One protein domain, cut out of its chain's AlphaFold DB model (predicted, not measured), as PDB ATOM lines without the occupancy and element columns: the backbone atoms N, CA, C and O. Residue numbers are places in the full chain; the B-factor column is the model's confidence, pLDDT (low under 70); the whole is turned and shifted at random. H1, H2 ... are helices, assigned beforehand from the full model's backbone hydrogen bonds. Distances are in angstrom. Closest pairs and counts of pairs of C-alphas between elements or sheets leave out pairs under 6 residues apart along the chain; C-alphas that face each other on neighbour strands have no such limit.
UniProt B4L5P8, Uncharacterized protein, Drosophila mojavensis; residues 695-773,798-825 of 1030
ATOM      1  N   PRO A 695     212.827 173.065 223.947       68.31
ATOM      2  CA  PRO A 695     213.563 173.001 222.681       68.31
ATOM      3  C   PRO A 695     214.450 171.750 222.563       68.31
ATOM      4  O   PRO A 695     214.645 171.250 221.459       68.31
ATOM      5  N   ASN A 696     214.933 171.204 223.684       72.19
ATOM      6  CA  ASN A 696     215.750 169.990 223.693       72.19
ATOM      7  C   ASN A 696     214.916 168.737 223.373       72.19
ATOM      8  O   ASN A 696     215.351 167.924 222.560       72.19
ATOM      9  N   GLU A 697     213.708 168.613 223.936       76.31
ATOM     10  CA  GLU A 697     212.757 167.543 223.583       76.31
ATOM     11  C   GLU A 697     212.405 167.584 222.093       76.31
ATOM     12  O   GLU A 697     212.452 166.559 221.422       76.31
ATOM     13  N   MET A 698     212.115 168.774 221.546       72.75
ATOM     14  CA  MET A 698     211.817 168.940 220.116       72.75
ATOM     15  C   MET A 698     212.959 168.427 219.227       72.75
ATOM     16  O   MET A 698     212.721 167.692 218.265       72.75
ATOM     17  N   ILE A 699     214.201 168.799 219.559       78.62
ATOM     18  CA  ILE A 699     215.393 168.350 218.835       78.62
ATOM     19  C   ILE A 699     215.512 166.825 218.926       78.62
ATOM     20  O   ILE A 699     215.630 166.186 217.884       78.62
ATOM     21  N   GLN A 700     215.398 166.244 220.123       81.38
ATOM     22  CA  GLN A 700     215.525 164.800 220.344       81.38
ATOM     23  C   GLN A 700     214.430 163.985 219.632       81.38
ATOM     24  O   GLN A 700     214.731 162.978 218.996       81.38
ATOM     25  N   CYS A 701     213.167 164.418 219.674       79.12
ATOM     26  CA  CYS A 701     212.093 163.757 218.930       79.12
ATOM     27  C   CYS A 701     212.339 163.825 217.413       79.12
ATOM     28  O   CYS A 701     212.171 162.827 216.712       79.12
ATOM     29  N   SER A 702     212.791 164.976 216.901       78.44
ATOM     30  CA  SER A 702     213.077 165.131 215.470       78.44
ATOM     31  C   SER A 702     214.328 164.377 214.999       78.44
ATOM     32  O   SER A 702     214.333 163.915 213.858       78.44
ATOM     33  N   SER A 703     215.347 164.190 215.851       81.31
ATOM     34  CA  SER A 703     216.502 163.346 215.518       81.31
ATOM     35  C   SER A 703     216.110 161.871 215.497       81.31
ATOM     36  O   SER A 703     216.358 161.218 214.496       81.31
ATOM     37  N   VAL A 704     215.358 161.370 216.487       85.56
ATOM     38  CA  VAL A 704     214.864 159.975 216.487       85.56
ATOM     39  C   VAL A 704     214.021 159.661 215.239       85.56
ATOM     40  O   VAL A 704     214.140 158.579 214.664       85.56
ATOM     41  N   MET A 705     213.206 160.612 214.762       81.50
ATOM     42  CA  MET A 705     212.471 160.467 213.494       81.50
ATOM     43  C   MET A 705     213.378 160.445 212.252       81.50
ATOM     44  O   MET A 705     213.024 159.804 211.260       81.50
ATOM     45  N   LEU A 706     214.519 161.142 212.285       83.75
ATOM     46  CA  LEU A 706     215.522 161.139 211.220       83.75
ATOM     47  C   LEU A 706     216.361 159.854 211.245       83.75
ATOM     48  O   LEU A 706     216.510 159.220 210.206       83.75
ATOM     49  N   ASP A 707     216.830 159.432 212.417       84.75
ATOM     50  CA  ASP A 707     217.638 158.227 212.622       84.75
ATOM     51  C   ASP A 707     216.869 156.970 212.185       84.75
ATOM     52  O   ASP A 707     217.404 156.125 211.471       84.75
ATOM     53  N   ALA A 708     215.571 156.889 212.507       84.88
ATOM     54  CA  ALA A 708     214.691 155.822 212.028       84.88
ATOM     55  C   ALA A 708     214.498 155.838 210.496       84.88
ATOM     56  O   ALA A 708     214.384 154.782 209.875       84.88
ATOM     57  N   ALA A 709     214.478 157.019 209.867       82.31
ATOM     58  CA  ALA A 709     214.398 157.141 208.410       82.31
ATOM     59  C   ALA A 709     215.733 156.810 207.718       82.31
ATOM     60  O   ALA A 709     215.725 156.249 206.624       82.31
ATOM     61  N   LEU A 710     216.869 157.115 208.354       83.94
ATOM     62  CA  LEU A 710     218.197 156.693 207.908       83.94
ATOM     63  C   LEU A 710     218.356 155.172 208.025       83.94
ATOM     64  O   LEU A 710     218.854 154.557 207.088       83.94
ATOM     65  N   ALA A 711     217.896 154.555 209.117       82.88
ATOM     66  CA  ALA A 711     217.923 153.103 209.297       82.88
ATOM     67  C   ALA A 711     217.110 152.373 208.212       82.88
ATOM     68  O   ALA A 711     217.670 151.544 207.499       82.88
ATOM     69  N   ALA A 712     215.847 152.764 208.000       82.31
ATOM     70  CA  ALA A 712     215.008 152.190 206.944       82.31
ATOM     71  C   ALA A 712     215.629 152.357 205.542       82.31
ATOM     72  O   ALA A 712     215.601 151.438 204.731       82.31
ATOM     73  N   MET A 713     216.266 153.500 205.263       75.31
ATOM     74  CA  MET A 713     216.981 153.719 203.999       75.31
ATOM     75  C   MET A 713     218.238 152.841 203.857       75.31
ATOM     76  O   MET A 713     218.527 152.418 202.740       75.31
ATOM     77  N   LYS A 714     218.956 152.539 204.952       76.19
ATOM     78  CA  LYS A 714     220.099 151.599 204.969       76.19
ATOM     79  C   LYS A 714     219.650 150.150 204.741       76.19
ATOM     80  O   LYS A 714     220.391 149.369 204.149       76.19
ATOM     81  N   GLU A 715     218.446 149.798 205.187       74.00
ATOM     82  CA  GLU A 715     217.809 148.505 204.914       74.00
ATOM     83  C   GLU A 715     217.327 148.414 203.456       74.00
ATOM     84  O   GLU A 715     217.647 147.440 202.779       74.00
ATOM     85  N   GLU A 716     216.671 149.454 202.923       68.38
ATOM     86  CA  GLU A 716     216.289 149.524 201.503       68.38
ATOM     87  C   GLU A 716     217.496 149.374 200.562       68.38
ATOM     88  O   GLU A 716     217.423 148.609 199.602       68.38
ATOM     89  N   THR A 717     218.620 150.054 200.829       62.25
ATOM     90  CA  THR A 717     219.828 149.924 199.991       62.25
ATOM     91  C   THR A 717     220.442 148.527 200.028       62.25
ATOM     92  O   THR A 717     221.045 148.122 199.048       62.25
ATOM     93  N   ARG A 718     220.255 147.761 201.110       59.25
ATOM     94  CA  ARG A 718     220.763 146.381 201.227       59.25
ATOM     95  C   ARG A 718     219.889 145.335 200.528       59.25
ATOM     96  O   ARG A 718     220.312 144.189 200.420       59.25
ATOM     97  N   GLY A 719     218.673 145.695 200.107       49.91
ATOM     98  CA  GLY A 719     217.720 144.773 199.477       49.91
ATOM     99  C   GLY A 719     217.348 145.099 198.027       49.91
ATOM    100  O   GLY A 719     216.680 144.289 197.386       49.91
ATOM    101  N   ALA A 720     217.731 146.267 197.503       45.72
ATOM    102  CA  ALA A 720     217.260 146.767 196.211       45.72
ATOM    103  C   ALA A 720     218.318 146.650 195.099       45.72
ATOM    104  O   ALA A 720     219.112 147.563 194.886       45.72
ATOM    105  N   VAL A 721     218.253 145.569 194.316       49.91
ATOM    106  CA  VAL A 721     219.088 145.333 193.113       49.91
ATOM    107  C   VAL A 721     218.576 146.128 191.889       49.91
ATOM    108  O   VAL A 721     218.733 145.706 190.749       49.91
ATOM    109  N   ASP A 722     217.934 147.282 192.100       52.69
ATOM    110  CA  ASP A 722     217.306 148.075 191.035       52.69
ATOM    111  C   ASP A 722     217.774 149.533 191.000       52.69
ATOM    112  O   ASP A 722     218.070 150.167 192.017       52.69
ATOM    113  N   THR A 723     217.823 150.084 189.786       59.94
ATOM    114  CA  THR A 723     218.111 151.499 189.538       59.94
ATOM    115  C   THR A 723     217.086 152.381 190.239       59.94
ATOM    116  O   THR A 723     215.895 152.099 190.195       59.94
ATOM    117  N   MET A 724     217.524 153.513 190.810       72.81
ATOM    118  CA  MET A 724     216.602 154.563 191.258       72.81
ATOM    119  C   MET A 724     215.691 154.973 190.079       72.81
ATOM    120  O   MET A 724     216.201 155.558 189.114       72.81
ATOM    121  N   PRO A 725     214.383 154.650 190.111       76.62
ATOM    122  CA  PRO A 725     213.518 154.784 188.949       76.62
ATOM    123  C   PRO A 725     213.087 156.245 188.767       76.62
ATOM    124  O   PRO A 725     213.107 157.049 189.708       76.62
ATOM    125  N   LEU A 726     212.766 156.619 187.525       78.81
ATOM    126  CA  LEU A 726     212.738 158.023 187.092       78.81
ATOM    127  C   LEU A 726     211.698 158.888 187.825       78.81
ATOM    128  O   LEU A 726     211.886 160.099 187.937       78.81
ATOM    129  N   GLU A 727     210.640 158.297 188.378       82.00
ATOM    130  CA  GLU A 727     209.634 158.987 189.186       82.00
ATOM    131  C   GLU A 727     210.224 159.534 190.492       82.00
ATOM    132  O   GLU A 727     209.847 160.621 190.934       82.00
ATOM    133  N   GLN A 728     211.176 158.824 191.108       82.00
ATOM    134  CA  GLN A 728     211.718 159.185 192.423       82.00
ATOM    135  C   GLN A 728     212.559 160.472 192.417       82.00
ATOM    136  O   GLN A 728     212.777 161.051 193.480       82.00
ATOM    137  N   TYR A 729     212.983 160.965 191.248       82.06
ATOM    138  CA  TYR A 729     213.613 162.287 191.116       82.06
ATOM    139  C   TYR A 729     212.604 163.450 191.193       82.06
ATOM    140  O   TYR A 729     212.995 164.575 191.504       82.06
ATOM    141  N   PHE A 730     211.317 163.197 190.921       82.69
ATOM    142  CA  PHE A 730     210.236 164.195 190.968       82.69
ATOM    143  C   PHE A 730     209.341 164.049 192.208       82.69
ATOM    144  O   PHE A 730     208.737 165.024 192.661       82.69
ATOM    145  N   ILE A 731     209.227 162.834 192.747       83.19
ATOM    146  CA  ILE A 731     208.418 162.522 193.928       83.19
ATOM    147  C   ILE A 731     209.125 163.015 195.208       83.19
ATOM    148  O   ILE A 731     210.336 162.843 195.348       83.19
ATOM    149  N   PRO A 732     208.401 163.596 196.187       82.31
ATOM    150  CA  PRO A 732     208.983 163.989 197.472       82.31
ATOM    151  C   PRO A 732     209.618 162.804 198.223       82.31
ATOM    152  O   PRO A 732     208.917 161.940 198.748       82.31
ATOM    153  N   ASN A 733     210.948 162.790 198.349       86.06
ATOM    154  CA  ASN A 733     211.657 161.807 199.171       86.06
ATOM    155  C   ASN A 733     211.507 162.138 200.673       86.06
ATOM    156  O   ASN A 733     211.854 163.235 201.124       86.06
ATOM    157  N   ARG A 734     211.012 161.174 201.464       86.38
ATOM    158  CA  ARG A 734     210.751 161.343 202.905       86.38
ATOM    159  C   ARG A 734     212.010 161.670 203.714       86.38
ATOM    160  O   ARG A 734     211.929 162.532 204.583       86.38
ATOM    161  N   LEU A 735     213.151 161.031 203.436       86.94
ATOM    162  CA  LEU A 735     214.400 161.289 204.165       86.94
ATOM    163  C   LEU A 735     214.861 162.737 203.951       86.94
ATOM    164  O   LEU A 735     215.132 163.450 204.915       86.94
ATOM    165  N   VAL A 736     214.878 163.193 202.694       86.31
ATOM    166  CA  VAL A 736     215.283 164.562 202.329       86.31
ATOM    167  C   VAL A 736     214.385 165.602 203.000       86.31
ATOM    168  O   VAL A 736     214.878 166.589 203.545       86.31
ATOM    169  N   LEU A 737     213.072 165.365 203.032       87.00
ATOM    170  CA  LEU A 737     212.132 166.253 203.715       87.00
ATOM    171  C   LEU A 737     212.283 166.231 205.246       87.00
ATOM    172  O   LEU A 737     212.181 167.290 205.865       87.00
ATOM    173  N   LEU A 738     212.571 165.081 205.869       87.06
ATOM    174  CA  LEU A 738     212.838 165.011 207.312       87.06
ATOM    175  C   LEU A 738     214.121 165.768 207.679       87.06
ATOM    176  O   LEU A 738     214.063 166.657 208.533       87.06
ATOM    177  N   MET A 739     215.232 165.526 206.966       87.94
ATOM    178  CA  MET A 739     216.477 166.304 207.107       87.94
ATOM    179  C   MET A 739     216.207 167.811 207.001       87.94
ATOM    180  O   MET A 739     216.685 168.597 207.820       87.94
ATOM    181  N   ARG A 740     215.374 168.215 206.036       88.06
ATOM    182  CA  ARG A 740     214.962 169.605 205.816       88.06
ATOM    183  C   ARG A 740     214.151 170.181 206.978       88.06
ATOM    184  O   ARG A 740     214.465 171.282 207.423       88.06
ATOM    185  N   THR A 741     213.170 169.451 207.521       87.31
ATOM    186  CA  THR A 741     212.422 169.903 208.716       87.31
ATOM    187  C   THR A 741     213.320 170.059 209.943       87.31
ATOM    188  O   THR A 741     213.207 171.062 210.644       87.31
ATOM    189  N   HIS A 742     214.254 169.129 210.168       87.06
ATOM    190  CA  HIS A 742     215.205 169.185 211.279       87.06
ATOM    191  C   HIS A 742     216.176 170.372 211.135       87.06
ATOM    192  O   HIS A 742     216.339 171.161 212.066       87.06
ATOM    193  N   CYS A 743     216.730 170.587 209.935       86.06
ATOM    194  CA  CYS A 743     217.565 171.752 209.620       86.06
ATOM    195  C   CYS A 743     216.832 173.086 209.853       86.06
ATOM    196  O   CYS A 743     217.374 173.982 210.499       86.06
ATOM    197  N   LEU A 744     215.585 173.215 209.379       86.31
ATOM    198  CA  LEU A 744     214.770 174.421 209.581       86.31
ATOM    199  C   LEU A 744     214.411 174.643 211.062       86.31
ATOM    200  O   LEU A 744     214.376 175.789 211.515       86.31
ATOM    201  N   MET A 745     214.197 173.569 211.829       84.56
ATOM    202  CA  MET A 745     213.962 173.637 213.274       84.56
ATOM    203  C   MET A 745     215.203 174.144 214.020       84.56
ATOM    204  O   MET A 745     215.097 175.094 214.793       84.56
ATOM    205  N   LEU A 746     216.388 173.590 213.736       84.12
ATOM    206  CA  LEU A 746     217.651 174.057 214.316       84.12
ATOM    207  C   LEU A 746     217.955 175.516 213.935       84.12
ATOM    208  O   LEU A 746     218.387 176.287 214.790       84.12
ATOM    209  N   CYS A 747     217.660 175.940 212.699       83.00
ATOM    210  CA  CYS A 747     217.739 177.352 212.302       83.00
ATOM    211  C   CYS A 747     216.826 178.259 213.139       83.00
ATOM    212  O   CYS A 747     217.270 179.310 213.599       83.00
ATOM    213  N   LEU A 748     215.570 177.863 213.368       82.81
ATOM    214  CA  LEU A 748     214.619 178.632 214.180       82.81
ATOM    215  C   LEU A 748     214.976 178.663 215.675       82.81
ATOM    216  O   LEU A 748     214.627 179.626 216.358       82.81
ATOM    217  N   LEU A 749     215.713 177.664 216.165       83.94
ATOM    218  CA  LEU A 749     216.289 177.623 217.513       83.94
ATOM    219  C   LEU A 749     217.675 178.310 217.608       83.94
ATOM    220  O   LEU A 749     218.283 178.316 218.673       83.94
ATOM    221  N   ASN A 750     218.158 178.930 216.520       81.12
ATOM    222  CA  ASN A 750     219.490 179.541 216.354       81.12
ATOM    223  C   ASN A 750     220.695 178.575 216.446       81.12
ATOM    224  O   ASN A 750     221.842 179.019 216.433       81.12
ATOM    225  N   GLU A 751     220.481 177.260 216.454       83.06
ATOM    226  CA  GLU A 751     221.530 176.239 216.602       83.06
ATOM    227  C   GLU A 751     222.153 175.807 215.258       83.06
ATOM    228  O   GLU A 751     222.417 174.630 215.004       83.06
ATOM    229  N   VAL A 752     222.412 176.775 214.373       79.69
ATOM    230  CA  VAL A 752     222.861 176.535 212.986       79.69
ATOM    231  C   VAL A 752     224.182 175.754 212.921       79.69
ATOM    232  O   VAL A 752     224.352 174.914 212.040       79.69
ATOM    233  N   ASP A 753     225.086 175.958 213.884       81.31
ATOM    234  CA  ASP A 753     226.366 175.237 213.962       81.31
ATOM    235  C   ASP A 753     226.213 173.757 214.398       81.31
ATOM    236  O   ASP A 753     227.174 172.992 214.296       81.31
ATOM    237  N   LYS A 754     225.034 173.323 214.884       82.75
ATOM    238  CA  LYS A 754     224.693 171.890 215.018       82.75
ATOM    239  C   LYS A 754     224.200 171.332 213.684       82.75
ATOM    240  O   LYS A 754     224.656 170.273 213.266       82.75
ATOM    241  N   ALA A 755     223.331 172.075 212.992       82.81
ATOM    242  CA  ALA A 755     222.784 171.672 211.696       82.81
ATOM    243  C   ALA A 755     223.880 171.499 210.630       82.81
ATOM    244  O   ALA A 755     223.860 170.518 209.891       82.81
ATOM    245  N   SER A 756     224.871 172.399 210.580       82.75
ATOM    246  CA  SER A 756     225.993 172.257 209.644       82.75
ATOM    247  C   SER A 756     226.831 171.012 209.940       82.75
ATOM    248  O   SER A 756     227.103 170.249 209.023       82.75
ATOM    249  N   LYS A 757     227.160 170.755 211.217       85.94
ATOM    250  CA  LYS A 757     227.917 169.561 211.636       85.94
ATOM    251  C   LYS A 757     227.198 168.266 211.278       85.94
ATOM    252  O   LYS A 757     227.857 167.344 210.822       85.94
ATOM    253  N   LEU A 758     225.875 168.214 211.441       85.75
ATOM    254  CA  LEU A 758     225.072 167.053 211.057       85.75
ATOM    255  C   LEU A 758     225.146 166.801 209.544       85.75
ATOM    256  O   LEU A 758     225.389 165.673 209.130       85.75
ATOM    257  N   LEU A 759     225.010 167.837 208.706       84.88
ATOM    258  CA  LEU A 759     225.153 167.667 207.252       84.88
ATOM    259  C   LEU A 759     226.594 167.313 206.841       84.88
ATOM    260  O   LEU A 759     226.778 166.490 205.950       84.88
ATOM    261  N   ASP A 760     227.610 167.881 207.498       84.81
ATOM    262  CA  ASP A 760     229.018 167.533 207.262       84.81
ATOM    263  C   ASP A 760     229.348 166.090 207.703       84.81
ATOM    264  O   ASP A 760     230.172 165.436 207.070       84.81
ATOM    265  N   GLN A 761     228.680 165.567 208.741       85.94
ATOM    266  CA  GLN A 761     228.763 164.160 209.156       85.94
ATOM    267  C   GLN A 761     228.095 163.227 208.137       85.94
ATOM    268  O   GLN A 761     228.709 162.240 207.736       85.94
ATOM    269  N   LEU A 762     226.884 163.551 207.667       84.00
ATOM    270  CA  LEU A 762     226.185 162.748 206.653       84.00
ATOM    271  C   LEU A 762     226.973 162.656 205.338       84.00
ATOM    272  O   LEU A 762     227.008 161.594 204.729       84.00
ATOM    273  N   LEU A 763     227.670 163.721 204.926       81.88
ATOM    274  CA  LEU A 763     228.538 163.715 203.734       81.88
ATOM    275  C   LEU A 763     229.749 162.766 203.819       81.88
ATOM    276  O   LEU A 763     230.422 162.580 202.798       81.88
ATOM    277  N   GLY A 764     230.032 162.216 205.006       76.62
ATOM    278  CA  GLY A 764     231.029 161.175 205.260       76.62
ATOM    279  C   GLY A 764     230.443 159.782 205.531       76.62
ATOM    280  O   GLY A 764     231.211 158.866 205.805       76.62
ATOM    281  N   GLU A 765     229.119 159.591 205.467       81.88
ATOM    282  CA  GLU A 765     228.524 158.248 205.448       81.88
ATOM    283  C   GLU A 765     228.532 157.660 204.021       81.88
ATOM    284  O   GLU A 765     228.305 158.398 203.056       81.88
ATOM    285  N   PRO A 766     228.671 156.325 203.858       69.94
ATOM    286  CA  PRO A 766     228.694 155.680 202.539       69.94
ATOM    287  C   PRO A 766     227.406 155.901 201.723       69.94
ATOM    288  O   PRO A 766     227.463 156.004 200.501       69.94
ATOM    289  N   LEU A 767     226.252 156.096 202.385       74.31
ATOM    290  CA  LEU A 767     224.980 156.475 201.741       74.31
ATOM    291  C   LEU A 767     225.033 157.788 200.937       74.31
ATOM    292  O   LEU A 767     224.138 158.055 200.136       74.31
ATOM    293  N   PHE A 768     226.028 158.636 201.188       77.56
ATOM    294  CA  PHE A 768     226.194 159.934 200.540       77.56
ATOM    295  C   PHE A 768     227.565 160.046 199.862       77.56
ATOM    296  O   PHE A 768     227.993 161.160 199.546       77.56
ATOM    297  N   ALA A 769     228.264 158.929 199.639       72.12
ATOM    298  CA  ALA A 769     229.523 158.898 198.902       72.12
ATOM    299  C   ALA A 769     229.348 159.428 197.463       72.12
ATOM    300  O   ALA A 769     228.266 159.348 196.877       72.12
ATOM    301  N   LEU A 770     230.414 160.011 196.904       63.56
ATOM    302  CA  LEU A 770     230.434 160.464 195.505       63.56
ATOM    303  C   LEU A 770     230.700 159.279 194.564       63.56
ATOM    304  O   LEU A 770     229.999 159.088 193.572       63.56
ATOM    305  N   GLU A 771     231.678 158.471 194.954       59.12
ATOM    306  CA  GLU A 771     231.994 157.134 194.467       59.12
ATOM    307  C   GLU A 771     232.079 156.277 195.747       59.12
ATOM    308  O   GLU A 771     232.721 156.730 196.699       59.12
ATOM    309  N   PRO A 772     231.366 155.140 195.865       51.44
ATOM    310  CA  PRO A 772     231.513 154.247 197.010       51.44
ATOM    311  C   PRO A 772     232.905 153.615 196.961       51.44
ATOM    312  O   PRO A 772     233.398 153.318 195.872       51.44
ATOM    313  N   ASP A 773     233.522 153.422 198.126       40.62
ATOM    314  CA  ASP A 773     234.853 152.824 198.213       40.62
ATOM    315  C   ASP A 773     234.843 151.430 197.571       40.62
ATOM    316  O   ASP A 773     234.094 150.543 197.987       40.62
ATOM    317  N   ASN A 798     226.867 147.652 191.629       49.62
ATOM    318  CA  ASN A 798     227.814 148.734 191.891       49.62
ATOM    319  C   ASN A 798     227.475 150.065 191.188       49.62
ATOM    320  O   ASN A 798     227.694 151.137 191.753       49.62
ATOM    321  N   LYS A 799     226.941 150.041 189.958       52.12
ATOM    322  CA  LYS A 799     226.509 151.252 189.226       52.12
ATOM    323  C   LYS A 799     225.141 151.752 189.689       52.12
ATOM    324  O   LYS A 799     224.871 152.951 189.610       52.12
ATOM    325  N   LEU A 800     224.273 150.853 190.143       52.81
ATOM    326  CA  LEU A 800     222.925 151.162 190.609       52.81
ATOM    327  C   LEU A 800     222.979 152.000 191.893       52.81
ATOM    328  O   LEU A 800     222.462 153.126 191.900       52.81
ATOM    329  N   GLU A 801     223.692 151.520 192.916       55.31
ATOM    330  CA  GLU A 801     223.874 152.217 194.198       55.31
ATOM    331  C   GLU A 801     224.505 153.607 194.023       55.31
ATOM    332  O   GLU A 801     223.969 154.599 194.534       55.31
ATOM    333  N   ARG A 802     225.561 153.703 193.192       68.38
ATOM    334  CA  ARG A 802     226.234 154.963 192.804       68.38
ATOM    335  C   ARG A 802     225.230 156.067 192.429       68.38
ATOM    336  O   ARG A 802     225.423 157.223 192.803       68.38
ATOM    337  N   THR A 803     224.119 155.741 191.755       72.50
ATOM    338  CA  THR A 803     223.120 156.756 191.353       72.50
ATOM    339  C   THR A 803     222.193 157.235 192.474       72.50
ATOM    340  O   THR A 803     221.788 158.401 192.449       72.50
ATOM    341  N   ARG A 804     221.881 156.391 193.469       77.12
ATOM    342  CA  ARG A 804     221.033 156.762 194.618       77.12
ATOM    343  C   ARG A 804     221.832 157.576 195.640       77.12
ATOM    344  O   ARG A 804     221.348 158.615 196.093       77.12
ATOM    345  N   CYS A 805     223.076 157.179 195.920       80.44
ATOM    346  CA  CYS A 805     223.980 157.914 196.813       80.44
ATOM    347  C   CYS A 805     224.324 159.310 196.263       80.44
ATOM    348  O   CYS A 805     224.183 160.308 196.975       80.44
ATOM    349  N   ARG A 806     224.659 159.412 194.965       81.94
ATOM    350  CA  ARG A 806     224.957 160.697 194.306       81.94
ATOM    351  C   ARG A 806     223.764 161.670 194.350       81.94
ATOM    352  O   ARG A 806     223.966 162.846 194.648       81.94
ATOM    353  N   PHE A 807     222.525 161.191 194.169       85.12
ATOM    354  CA  PHE A 807     221.316 162.019 194.321       85.12
ATOM    355  C   PHE A 807     221.112 162.516 195.761       85.12
ATOM    356  O   PHE A 807     220.850 163.702 195.979       85.12
ATOM    357  N   LEU A 808     221.252 161.638 196.760       85.12
ATOM    358  CA  LEU A 808     221.119 162.031 198.167       85.12
ATOM    359  C   LEU A 808     222.193 163.053 198.568       85.12
ATOM    360  O   LEU A 808     221.880 164.031 199.252       85.12
ATOM    361  N   ARG A 809     223.432 162.888 198.084       88.12
ATOM    362  CA  ARG A 809     224.525 163.853 198.271       88.12
ATOM    363  C   ARG A 809     224.201 165.216 197.645       88.12
ATOM    364  O   ARG A 809     224.395 166.238 198.305       88.12
ATOM    365  N   GLU A 810     223.645 165.248 196.430       88.69
ATOM    366  CA  GLU A 810     223.207 166.490 195.771       88.69
ATOM    367  C   GLU A 810     222.158 167.234 196.620       88.69
ATOM    368  O   GLU A 810     222.284 168.433 196.879       88.69
ATOM    369  N   GLN A 811     221.165 166.509 197.148       87.50
ATOM    370  CA  GLN A 811     220.145 167.083 198.030       87.50
ATOM    371  C   GLN A 811     220.720 167.590 199.366       87.50
ATOM    372  O   GLN A 811     220.297 168.639 199.854       87.50
ATOM    373  N   VAL A 812     221.729 166.923 199.941       89.31
ATOM    374  CA  VAL A 812     222.434 167.427 201.135       89.31
ATOM    375  C   VAL A 812     223.195 168.725 200.835       89.31
ATOM    376  O   VAL A 812     223.121 169.660 201.635       89.31
ATOM    377  N   ARG A 813     223.850 168.856 199.672       88.19
ATOM    378  CA  ARG A 813     224.491 170.121 199.249       88.19
ATOM    379  C   ARG A 813     223.481 171.267 199.092       88.19
ATOM    380  O   ARG A 813     223.769 172.400 199.483       88.19
ATOM    381  N   GLU A 814     222.272 170.991 198.606       87.81
ATOM    382  CA  GLU A 814     221.185 171.983 198.541       87.81
ATOM    383  C   GLU A 814     220.671 172.405 199.929       87.81
ATOM    384  O   GLU A 814     220.388 173.587 200.152       87.81
ATOM    385  N   LEU A 815     220.617 171.480 200.896       86.88
ATOM    386  CA  LEU A 815     220.313 171.808 202.294       86.88
ATOM    387  C   LEU A 815     221.431 172.639 202.945       86.88
ATOM    388  O   LEU A 815     221.128 173.600 203.656       86.88
ATOM    389  N   GLN A 816     222.705 172.353 202.651       87.56
ATOM    390  CA  GLN A 816     223.828 173.194 203.089       87.56
ATOM    391  C   GLN A 816     223.717 174.625 202.531       87.56
ATOM    392  O   GLN A 816     223.929 175.586 203.274       87.56
ATOM    393  N   LEU A 817     223.316 174.799 201.264       86.44
ATOM    394  CA  LEU A 817     223.053 176.123 200.682       86.44
ATOM    395  C   LEU A 817     221.939 176.873 201.427       86.44
ATOM    396  O   LEU A 817     222.110 178.046 201.761       86.44
ATOM    397  N   MET A 818     220.828 176.195 201.725       86.06
ATOM    398  CA  MET A 818     219.707 176.764 202.478       86.06
ATOM    399  C   MET A 818     220.133 177.216 203.891       86.06
ATOM    400  O   MET A 818     219.844 178.352 204.276       86.06
ATOM    401  N   LEU A 819     220.896 176.394 204.626       82.69
ATOM    402  CA  LEU A 819     221.404 176.736 205.964       82.69
ATOM    403  C   LEU A 819     222.280 177.999 205.975       82.69
ATOM    404  O   LEU A 819     222.178 178.811 206.897       82.69
ATOM    405  N   VAL A 820     223.144 178.190 204.970       82.00
ATOM    406  CA  VAL A 820     224.072 179.337 204.939       82.00
ATOM    407  C   VAL A 820     223.327 180.674 204.838       82.00
ATOM    408  O   VAL A 820     223.782 181.655 205.429       82.00
ATOM    409  N   PHE A 821     222.172 180.722 204.166       77.44
ATOM    410  CA  PHE A 821     221.351 181.936 204.078       77.44
ATOM    411  C   PHE A 821     220.545 182.243 205.348       77.44
ATOM    412  O   PHE A 821     220.320 183.416 205.638       77.44
ATOM    413  N   HIS A 822     220.151 181.229 206.127       74.56
ATOM    414  CA  HIS A 822     219.462 181.422 207.416       74.56
ATOM    415  C   HIS A 822     220.417 181.634 208.601       74.56
ATOM    416  O   HIS A 822     219.971 181.906 209.715       74.56
ATOM    417  N   SER A 823     221.733 181.535 208.391       70.62
ATOM    418  CA  SER A 823     222.721 181.735 209.453       70.62
ATOM    419  C   SER A 823     222.810 183.214 209.875       70.62
ATOM    420  O   SER A 823     223.094 184.061 209.026       70.62
ATOM    421  N   PRO A 824     222.674 183.564 211.174       57.88
ATOM    422  CA  PRO A 824     222.638 184.954 211.664       57.88
ATOM    423  C   PRO A 824     224.002 185.684 211.625       57.88
ATOM    424  O   PRO A 824     224.234 186.663 212.335       57.88
ATOM    425  N   SER A 825     224.945 185.206 210.812       54.25
ATOM    426  CA  SER A 825     226.284 185.773 210.666       54.25
ATOM    427  C   SER A 825     226.287 187.084 209.875       54.25
ATOM    428  O   SER A 825     225.715 187.158 208.791       54.25
TER     429      SER A 825
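This is residues 695 to 773 and 798 to 825 of the 1030 residues of an uncharacterized protein of Drosophila mojavensis (UniProt B4L5P8). The long helix H1 packs on H3 of a three-helix, up-and-down bundle, H3, H4 and H5, each running against the one before; short H2 touches no helix. The printed part has 107 residues with five named helices, H1 to H5 in order, no named strand: all helix, compact, radius of gyration of the C-alphas 14.4 A, spans 42 by 27 by 26 A.

H1, residues 695 to 719, runs 36.8 A from C-alpha 695 at (213.563, 173.001, 222.681). H5, residues 798 to 822, runs 37.1 A to C-alpha 822 at (219.462, 181.422, 207.416). H3 is residues 734 to 748, 21.0 A; H4 752 to 762, 15.5 A; H2 726 to 729, 5.9 A.

The hub H3 touches H1, opposite ways at a shallow tilt of 21 degrees; closest C-alphas Ala 709 and Leu 735, 5.9 A. H3, with residues 742 to 747 alone, touches H4 in a helical hairpin; closest C-alphas Cys 743 and Ala 755, 5.6 A. H5 touches H3, the same way; closest C-alphas Cys 747 and His 822, 6.6 A. O i to N i+4 pairs are within hydrogen-bond range throughout H1 and H3, 6 of 7 in H4, 17 of 21 in H5; H2 is too short.

The farthest C-alphas, Val 721 and Ser 825, are 44.7 A apart. Residues 774 to 797 are cut out, a 10.3 A gap between C-alphas 773 and 798; no link printed whole is long. Low pLDDT includes residues 716 to 723.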